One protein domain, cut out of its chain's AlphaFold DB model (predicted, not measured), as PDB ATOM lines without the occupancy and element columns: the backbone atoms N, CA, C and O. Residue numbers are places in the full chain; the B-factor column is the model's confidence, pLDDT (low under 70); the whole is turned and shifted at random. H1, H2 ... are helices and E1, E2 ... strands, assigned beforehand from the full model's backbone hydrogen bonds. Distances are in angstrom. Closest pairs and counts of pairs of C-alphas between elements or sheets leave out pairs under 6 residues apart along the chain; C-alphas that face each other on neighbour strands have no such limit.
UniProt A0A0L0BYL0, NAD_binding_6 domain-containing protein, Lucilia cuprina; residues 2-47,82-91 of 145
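What this domain is: This is residues 2 to 47 and 82 to 91 of the 145 residues of the protein "NAD_binding_6 domain-containing protein" of Lucilia cuprina (UniProt A0A0L0BYL0). A small, narrow sheet of three parallel strands has one face partly covered by H2, over E2, while the chain between E1 and E2 arches away from the sheet through H1 and back through H2. Residues 2 to 8 before E1 and 44 to 47 after E2 lengthen this slab at opposite ends. The printed part has 56 residues, with E1, H1, H2, E2 and E3 in chain order, the sheet order E1, E2, E3, and a mixed class of helices and strands. It is loose, with a radius of gyration of the C-alphas of 13.3 A, and only just flat, spanning 51 by 26 by 12 A.

Where its parts are: E1, residues 9 to 15, begins at C-alpha 9 (38.324, -31.646, -18.321) and is 18.8 A long. H1 is residues 20 to 23, 5.7 A, and H2 residues 25 to 33, 12.4 A. E2, residues 37 to 43, is 18.9 A long. E3, residues 84 to 86, 6.7 A, ends at C-alpha 86 (28.760, -32.755, -34.177).

How they stand to each other: E1 and E2 are parallel at 15 degrees, with N 11 and O 38 2.8 A apart, within hydrogen-bond range. E2 and E3 are parallel at 16 degrees, with N 41 and O 84 at 2.9 A. E1, H1 H2, E2 form a strand-helix-strand unit, two parallel neighbour strands with helices between, its crossover right-handed. H2 is on the sheet, over E2, at a height over the sheet of 9.9 A; it only just stands up from the sheet, rising 40.1 degrees. The closest C-alphas of H2 and E2, Arg 32 and Leu 39, are 6.4 A apart. H1 is not on the sheet, and H1 and H2 meet only through their link. In H2 every O i to N i+4 pair is within hydrogen-bond range; H1 is too short for one.

The domain as a whole: The farthest C-alphas, Asn 2 and Pro 47, are 51.7 A apart. Residues 48 to 81 are not printed, and C-alphas 47 and 82 are 27.9 A apart across the cut. The links printed whole are tight. Residues 2 to 5, 45 to 47 and 82 are under pLDDT 70.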
ATOM      1  N   ASN A   2      47.673 -21.973  -1.102       43.62
ATOM      2  CA  ASN A   2      46.421 -22.650  -1.449       43.62
ATOM      3  C   ASN A   2      46.235 -22.587  -2.962       43.62
ATOM      4  O   ASN A   2      45.777 -21.582  -3.498       43.62
ATOM      5  N   ARG A   3      46.637 -23.650  -3.651       49.88
ATOM      6  CA  ARG A   3      46.304 -23.864  -5.051       49.88
ATOM      7  C   ARG A   3      44.876 -24.417  -5.104       49.88
ATOM      8  O   ARG A   3      44.692 -25.626  -5.098       49.88
ATOM      9  N   ASN A   4      43.872 -23.537  -5.126       50.69
ATOM     10  CA  ASN A   4      42.562 -23.890  -5.683       50.69
ATOM     11  C   ASN A   4      42.758 -24.086  -7.196       50.69
ATOM     12  O   ASN A   4      42.435 -23.204  -7.986       50.69
ATOM     13  N   LEU A   5      43.414 -25.181  -7.588       62.31
ATOM     14  CA  LEU A   5      43.563 -25.561  -8.986       62.31
ATOM     15  C   LEU A   5      42.202 -26.069  -9.436       62.31
ATOM     16  O   LEU A   5      41.798 -27.180  -9.106       62.31
ATOM     17  N   GLN A   6      41.469 -25.207 -10.126       75.12
ATOM     18  CA  GLN A   6      40.263 -25.611 -10.816       75.12
ATOM     19  C   GLN A   6      40.685 -26.469 -12.012       75.12
ATOM     20  O   GLN A   6      41.170 -25.953 -13.015       75.12
ATOM     21  N   THR A   7      40.557 -27.788 -11.878       86.94
ATOM     22  CA  THR A   7      40.806 -28.725 -12.976       86.94
ATOM     23  C   THR A   7      39.639 -28.664 -13.950       86.94
ATOM     24  O   THR A   7      38.499 -28.924 -13.567       86.94
ATOM     25  N   ARG A   8      39.928 -28.345 -15.211       92.06
ATOM     26  CA  ARG A   8      38.976 -28.445 -16.319       92.06
ATOM     27  C   ARG A   8      39.277 -29.705 -17.124       92.06
ATOM     28  O   ARG A   8      40.434 -29.973 -17.430       92.06
ATOM     29  N   ILE A   9      38.238 -30.446 -17.488       94.38
ATOM     30  CA  ILE A   9      38.324 -31.646 -18.321       94.38
ATOM     31  C   ILE A   9      37.668 -31.335 -19.664       94.38
ATOM     32  O   ILE A   9      36.521 -30.899 -19.701       94.38
ATOM     33  N   VAL A  10      38.376 -31.580 -20.763       96.25
ATOM     34  CA  VAL A  10      37.790 -31.591 -22.109       96.25
ATOM     35  C   VAL A  10      37.718 -33.041 -22.560       96.25
ATOM     36  O   VAL A  10      38.752 -33.684 -22.739       96.25
ATOM     37  N   PHE A  11      36.504 -33.568 -22.698       96.25
ATOM     38  CA  PHE A  11      36.275 -34.962 -23.048       96.25
ATOM     39  C   PHE A  11      35.789 -35.076 -24.490       96.25
ATOM     40  O   PHE A  11      34.627 -34.818 -24.807       96.25
ATOM     41  N   TYR A  12      36.714 -35.459 -25.366       96.62
ATOM     42  CA  TYR A  12      36.432 -35.767 -26.760       96.62
ATOM     43  C   TYR A  12      35.960 -37.207 -26.895       96.62
ATOM     44  O   TYR A  12      36.691 -38.134 -26.550       96.62
ATOM     45  N   TRP A  13      34.772 -37.402 -27.459       95.25
ATOM     46  CA  TRP A  13      34.230 -38.733 -27.690       95.25
ATOM     47  C   TRP A  13      33.838 -38.921 -29.153       95.25
ATOM     48  O   TRP A  13      32.887 -38.314 -29.640       95.25
ATOM     49  N   ALA A  14      34.585 -39.763 -29.868       93.75
ATOM     50  CA  ALA A  14      34.290 -40.133 -31.247       93.75
ATOM     51  C   ALA A  14      33.499 -41.447 -31.290       93.75
ATOM     52  O   ALA A  14      33.959 -42.478 -30.796       93.75
ATOM     53  N   VAL A  15      32.325 -41.417 -31.913       92.50
ATOM     54  CA  VAL A  15      31.385 -42.541 -32.011       92.50
ATOM     55  C   VAL A  15      30.902 -42.702 -33.450       92.50
ATOM     56  O   VAL A  15      30.796 -41.733 -34.200       92.50
ATOM     57  N   ARG A  16      30.628 -43.942 -33.866       88.75
ATOM     58  CA  ARG A  16      30.136 -44.229 -35.228       88.75
ATOM     59  C   ARG A  16      28.618 -44.267 -35.331       88.75
ATOM     60  O   ARG A  16      28.063 -43.915 -36.366       88.75
ATOM     61  N   ASP A  17      27.960 -44.718 -34.271       85.31
ATOM     62  CA  ASP A  17      26.521 -44.941 -34.245       85.31
ATOM     63  C   ASP A  17      25.897 -44.216 -33.058       85.31
ATOM     64  O   ASP A  17      26.402 -44.294 -31.946       85.31
ATOM     65  N   SER A  18      24.766 -43.560 -33.301       84.12
ATOM     66  CA  SER A  18      23.954 -42.855 -32.310       84.12
ATOM     67  C   SER A  18      23.286 -43.755 -31.259       84.12
ATOM     68  O   SER A  18      22.731 -43.236 -30.289       84.12
ATOM     69  N   SER A  19      23.352 -45.086 -31.402       87.88
ATOM     70  CA  SER A  19      22.797 -46.031 -30.420       87.88
ATOM     71  C   SER A  19      23.398 -45.910 -29.019       87.88
ATOM     72  O   SER A  19      22.759 -46.353 -28.064       87.88
ATOM     73  N   TYR A  20      24.557 -45.251 -28.861       87.50
ATOM     74  CA  TYR A  20      25.132 -44.923 -27.549       87.50
ATOM     75  C   TYR A  20      24.140 -44.176 -26.644       87.50
ATOM     76  O   TYR A  20      24.151 -44.352 -25.430       87.50
ATOM     77  N   ARG A  21      23.223 -43.391 -27.226       87.19
ATOM     78  CA  ARG A  21      22.199 -42.657 -26.469       87.19
ATOM     79  C   ARG A  21      21.223 -43.580 -25.740       87.19
ATOM     80  O   ARG A  21      20.628 -43.168 -24.751       87.19
ATOM     81  N   ASN A  22      21.061 -44.816 -26.203       90.44
ATOM     82  CA  ASN A  22      20.125 -45.758 -25.594       90.44
ATOM     83  C   ASN A  22      20.657 -46.351 -24.286       90.44
ATOM     84  O   ASN A  22      19.855 -46.747 -23.448       90.44
ATOM     85  N   TRP A  23      21.979 -46.440 -24.118       91.06
ATOM     86  CA  TRP A  23      22.596 -47.116 -22.971       91.06
ATOM     87  C   TRP A  23      23.548 -46.237 -22.151       91.06
ATOM     88  O   TRP A  23      23.952 -46.665 -21.079       91.06
ATOM     89  N   PHE A  24      23.895 -45.037 -22.630       92.19
ATOM     90  CA  PHE A  24      24.829 -44.112 -21.967       92.19
ATOM     91  C   PHE A  24      24.262 -42.691 -21.811       92.19
ATOM     92  O   PHE A  24      25.002 -41.722 -21.655       92.19
ATOM     93  N   SER A  25      22.946 -42.514 -21.963       91.38
ATOM     94  CA  SER A  25      22.320 -41.184 -21.915       91.38
ATOM     95  C   SER A  25      22.385 -40.547 -20.533       91.38
ATOM     96  O   SER A  25      22.630 -39.343 -20.455       91.38
ATOM     97  N   GLU A  26      22.204 -41.332 -19.471       94.06
ATOM     98  CA  GLU A  26      22.257 -40.844 -18.089       94.06
ATOM     99  C   GLU A  26      23.649 -40.291 -17.758       94.06
ATOM    100  O   GLU A  26      23.774 -39.173 -17.258       94.06
ATOM    101  N   GLU A  27      24.710 -41.009 -18.132       94.19
ATOM    102  CA  GLU A  27      26.088 -40.555 -17.952       94.19
ATOM    103  C   GLU A  27      26.400 -39.311 -18.790       94.19
ATOM    104  O   GLU A  27      27.095 -38.412 -18.320       94.19
ATOM    105  N   ILE A  28      25.877 -39.215 -20.015       92.62
ATOM    106  CA  ILE A  28      26.041 -38.015 -20.848       92.62
ATOM    107  C   ILE A  28      25.388 -36.795 -20.195       92.62
ATOM    108  O   ILE A  28      25.986 -35.720 -20.202       92.62
ATOM    109  N   GLU A  29      24.171 -36.936 -19.665       92.31
ATOM    110  CA  GLU A  29      23.463 -35.840 -18.989       92.31
ATOM    111  C   GLU A  29      24.236 -35.428 -17.726       92.31
ATOM    112  O   GLU A  29      24.578 -34.254 -17.584       92.31
ATOM    113  N   TYR A  30      24.685 -36.397 -16.922       92.88
ATOM    114  CA  TYR A  30      25.547 -36.156 -15.760       92.88
ATOM    115  C   TYR A  30      26.850 -35.412 -16.111       92.88
ATOM    116  O   TYR A  30      27.240 -34.462 -15.428       92.88
ATOM    117  N   LEU A  31      27.533 -35.809 -17.190       93.00
ATOM    118  CA  LEU A  31      28.760 -35.144 -17.640       93.00
ATOM    119  C   LEU A  31      28.492 -33.712 -18.117       93.00
ATOM    120  O   LEU A  31      29.306 -32.829 -17.853       93.00
ATOM    121  N   ARG A  32      27.362 -33.465 -18.792       91.56
ATOM    122  CA  ARG A  32      26.984 -32.134 -19.303       91.56
ATOM    123  C   ARG A  32      26.582 -31.157 -18.205       91.56
ATOM    124  O   ARG A  32      26.802 -29.955 -18.371       91.56
ATOM    125  N   GLU A  33      25.997 -31.656 -17.120       91.88
ATOM    126  CA  GLU A  33      25.615 -30.858 -15.951       91.88
ATOM    127  C   GLU A  33      26.830 -30.385 -15.139       91.88
ATOM    128  O   GLU A  33      26.745 -29.391 -14.412       91.88
ATOM    129  N   ASN A  34      27.981 -31.057 -15.265       90.25
ATOM    130  CA  ASN A  34      29.184 -30.692 -14.531       90.25
ATOM    131  C   ASN A  34      29.905 -29.492 -15.183       90.25
ATOM    132  O   ASN A  34      30.438 -29.622 -16.285       90.25
ATOM    133  N   PRO A  35      30.035 -28.340 -14.497       89.94
ATOM    134  CA  PRO A  35      30.629 -27.134 -15.080       89.94
ATOM    135  C   PRO A  35      32.134 -27.249 -15.365       89.94
ATOM    136  O   PRO A  35      32.685 -26.418 -16.085       89.94
ATOM    137  N   ASN A  36      32.816 -28.247 -14.796       91.12
ATOM    138  CA  ASN A  36      34.244 -28.466 -15.023       91.12
ATOM    139  C   ASN A  36      34.519 -29.401 -16.211       91.12
ATOM    140  O   ASN A  36      35.688 -29.629 -16.529       91.12
ATOM    141  N   ILE A  37      33.476 -29.946 -16.849       93.12
ATOM    142  CA  ILE A  37      33.587 -30.890 -17.961       93.12
ATOM    143  C   ILE A  37      33.026 -30.255 -19.234       93.12
ATOM    144  O   ILE A  37      31.916 -29.735 -19.276       93.12
ATOM    145  N   ASP A  38      33.821 -30.315 -20.291       94.50
ATOM    146  CA  ASP A  38      33.484 -29.890 -21.641       94.50
ATOM    147  C   ASP A  38      33.374 -31.149 -22.511       94.50
ATOM    148  O   ASP A  38      34.387 -31.727 -22.916       94.50
ATOM    149  N   LEU A  39      32.142 -31.632 -22.702       95.62
ATOM    150  CA  LEU A  39      31.851 -32.872 -23.418       95.62
ATOM    151  C   LEU A  39      31.630 -32.592 -24.906       95.62
ATOM    152  O   LEU A  39      30.633 -31.977 -25.289       95.62
ATOM    153  N   ARG A  40      32.515 -33.117 -25.756       95.88
ATOM    154  CA  ARG A  40      32.498 -32.898 -27.207       95.88
ATOM    155  C   ARG A  40      32.341 -34.222 -27.940       95.88
ATOM    156  O   ARG A  40      33.294 -34.988 -28.080       95.88
ATOM    157  N   ILE A  41      31.127 -34.490 -28.410       94.94
ATOM    158  CA  ILE A  41      30.778 -35.745 -29.081       94.94
ATOM    159  C   ILE A  41      30.859 -35.558 -30.601       94.94
ATOM    160  O   ILE A  41      30.289 -34.618 -31.149       94.94
ATOM    161  N   TYR A  42      31.544 -36.468 -31.287       94.31
ATOM    162  CA  TYR A  42      31.670 -36.502 -32.743       94.31
ATOM    163  C   TYR A  42      31.070 -37.805 -33.260       94.31
ATOM    164  O   TYR A  42      31.627 -38.879 -33.038       94.31
ATOM    165  N   CYS A  43      29.925 -37.711 -33.932       91.31
ATOM    166  CA  CYS A  43      29.212 -38.842 -34.506       91.31
ATOM    167  C   CYS A  43      29.450 -38.899 -36.019       91.31
ATOM    168  O   CYS A  43      28.871 -38.115 -36.768       91.31
ATOM    169  N   CYS A  44      30.260 -39.847 -36.487       81.69
ATOM    170  CA  CYS A  44      30.503 -40.042 -37.917       81.69
ATOM    171  C   CYS A  44      30.011 -41.427 -38.356       81.69
ATOM    172  O   CYS A  44      30.701 -42.417 -38.100       81.69
ATOM    173  N   PRO A  45      28.850 -41.519 -39.032       69.44
ATOM    174  CA  PRO A  45      28.413 -42.760 -39.653       69.44
ATOM    175  C   PRO A  45      29.404 -43.190 -40.740       69.44
ATOM    176  O   PRO A  45      29.932 -42.345 -41.468       69.44
ATOM    177  N   ASP A  46      29.639 -44.495 -40.883       65.75
ATOM    178  CA  ASP A  46      30.396 -45.014 -42.025       65.75
ATOM    179  C   ASP A  46      29.642 -44.666 -43.329       65.75
ATOM    180  O   ASP A  46      28.459 -44.994 -43.455       65.75
ATOM    181  N   PRO A  47      30.292 -44.037 -44.330       59.91
ATOM    182  CA  PRO A  47      29.641 -43.658 -45.590       59.91
ATOM    183  C   PRO A  47      29.211 -44.871 -46.432       59.91
ATOM    184  O   PRO A  47      28.416 -44.729 -47.356       59.91
ATOM    185  N   TYR A  82      30.085 -24.899 -23.801       64.50
ATOM    186  CA  TYR A  82      31.194 -25.633 -24.389       64.50
ATOM    187  C   TYR A  82      30.859 -27.080 -24.781       64.50
ATOM    188  O   TYR A  82      31.469 -27.581 -25.720       64.50
ATOM    189  N   SER A  83      29.870 -27.730 -24.152       84.19
ATOM    190  CA  SER A  83      29.517 -29.111 -24.502       84.19
ATOM    191  C   SER A  83      28.671 -29.152 -25.773       84.19
ATOM    192  O   SER A  83      27.645 -28.475 -25.868       84.19
ATOM    193  N   TYR A  84      29.058 -29.975 -26.746       88.50
ATOM    194  CA  TYR A  84      28.347 -30.084 -28.020       88.50
ATOM    195  C   TYR A  84      28.414 -31.482 -28.623       88.50
ATOM    196  O   TYR A  84      29.214 -32.335 -28.238       88.50
ATOM    197  N   GLU A  85      27.578 -31.689 -29.636       91.75
ATOM    198  CA  GLU A  85      27.609 -32.860 -30.498       91.75
ATOM    199  C   GLU A  85      27.664 -32.426 -31.968       91.75
ATOM    200  O   GLU A  85      26.890 -31.567 -32.392       91.75
ATOM    201  N   LYS A  86      28.587 -33.008 -32.741       90.81
ATOM    202  CA  LYS A  86      28.760 -32.755 -34.177       90.81
ATOM    203  C   LYS A  86      28.629 -34.045 -34.977       90.81
ATOM    204  O   LYS A  86      29.106 -35.095 -34.551       90.81
ATOM    205  N   TYR A  87      28.037 -33.949 -36.164       89.12
ATOM    206  CA  TYR A  87      27.902 -35.066 -37.103       89.12
ATOM    207  C   TYR A  87      29.020 -35.051 -38.151       89.12
ATOM    208  O   TYR A  87      28.778 -34.871 -39.342       89.12
ATOM    209  N   GLU A  88      30.261 -35.171 -37.687       89.75
ATOM    210  CA  GLU A  88      31.454 -35.160 -38.531       89.75
ATOM    211  C   GLU A  88      32.552 -36.044 -37.936       89.75
ATOM    212  O   GLU A  88      32.492 -36.452 -36.772       89.75
ATOM    213  N   GLN A  89      33.572 -36.345 -38.739       90.06
ATOM    214  CA  GLN A  89      34.742 -37.066 -38.259       90.06
ATOM    215  C   GLN A  89      35.605 -36.154 -37.381       90.06
ATOM    216  O   GLN A  89      35.979 -35.056 -37.786       90.06
ATOM    217  N   LEU A  90      35.970 -36.642 -36.194       93.94
ATOM    218  CA  LEU A  90      36.896 -35.947 -35.307       93.94
ATOM    219  C   LEU A  90      38.287 -35.853 -35.950       93.94
ATOM    220  O   LEU A  90      38.968 -36.866 -36.133       93.94
ATOM    221  N   ASN A  91      38.743 -34.630 -36.218       95.62
ATOM    222  CA  ASN A  91      40.152 -34.356 -36.476       95.62
ATOM    223  C   ASN A  91      40.891 -34.238 -35.136       95.62
ATOM    224  O   ASN A  91      41.011 -33.159 -34.559       95.62
TER     225      ASN A  91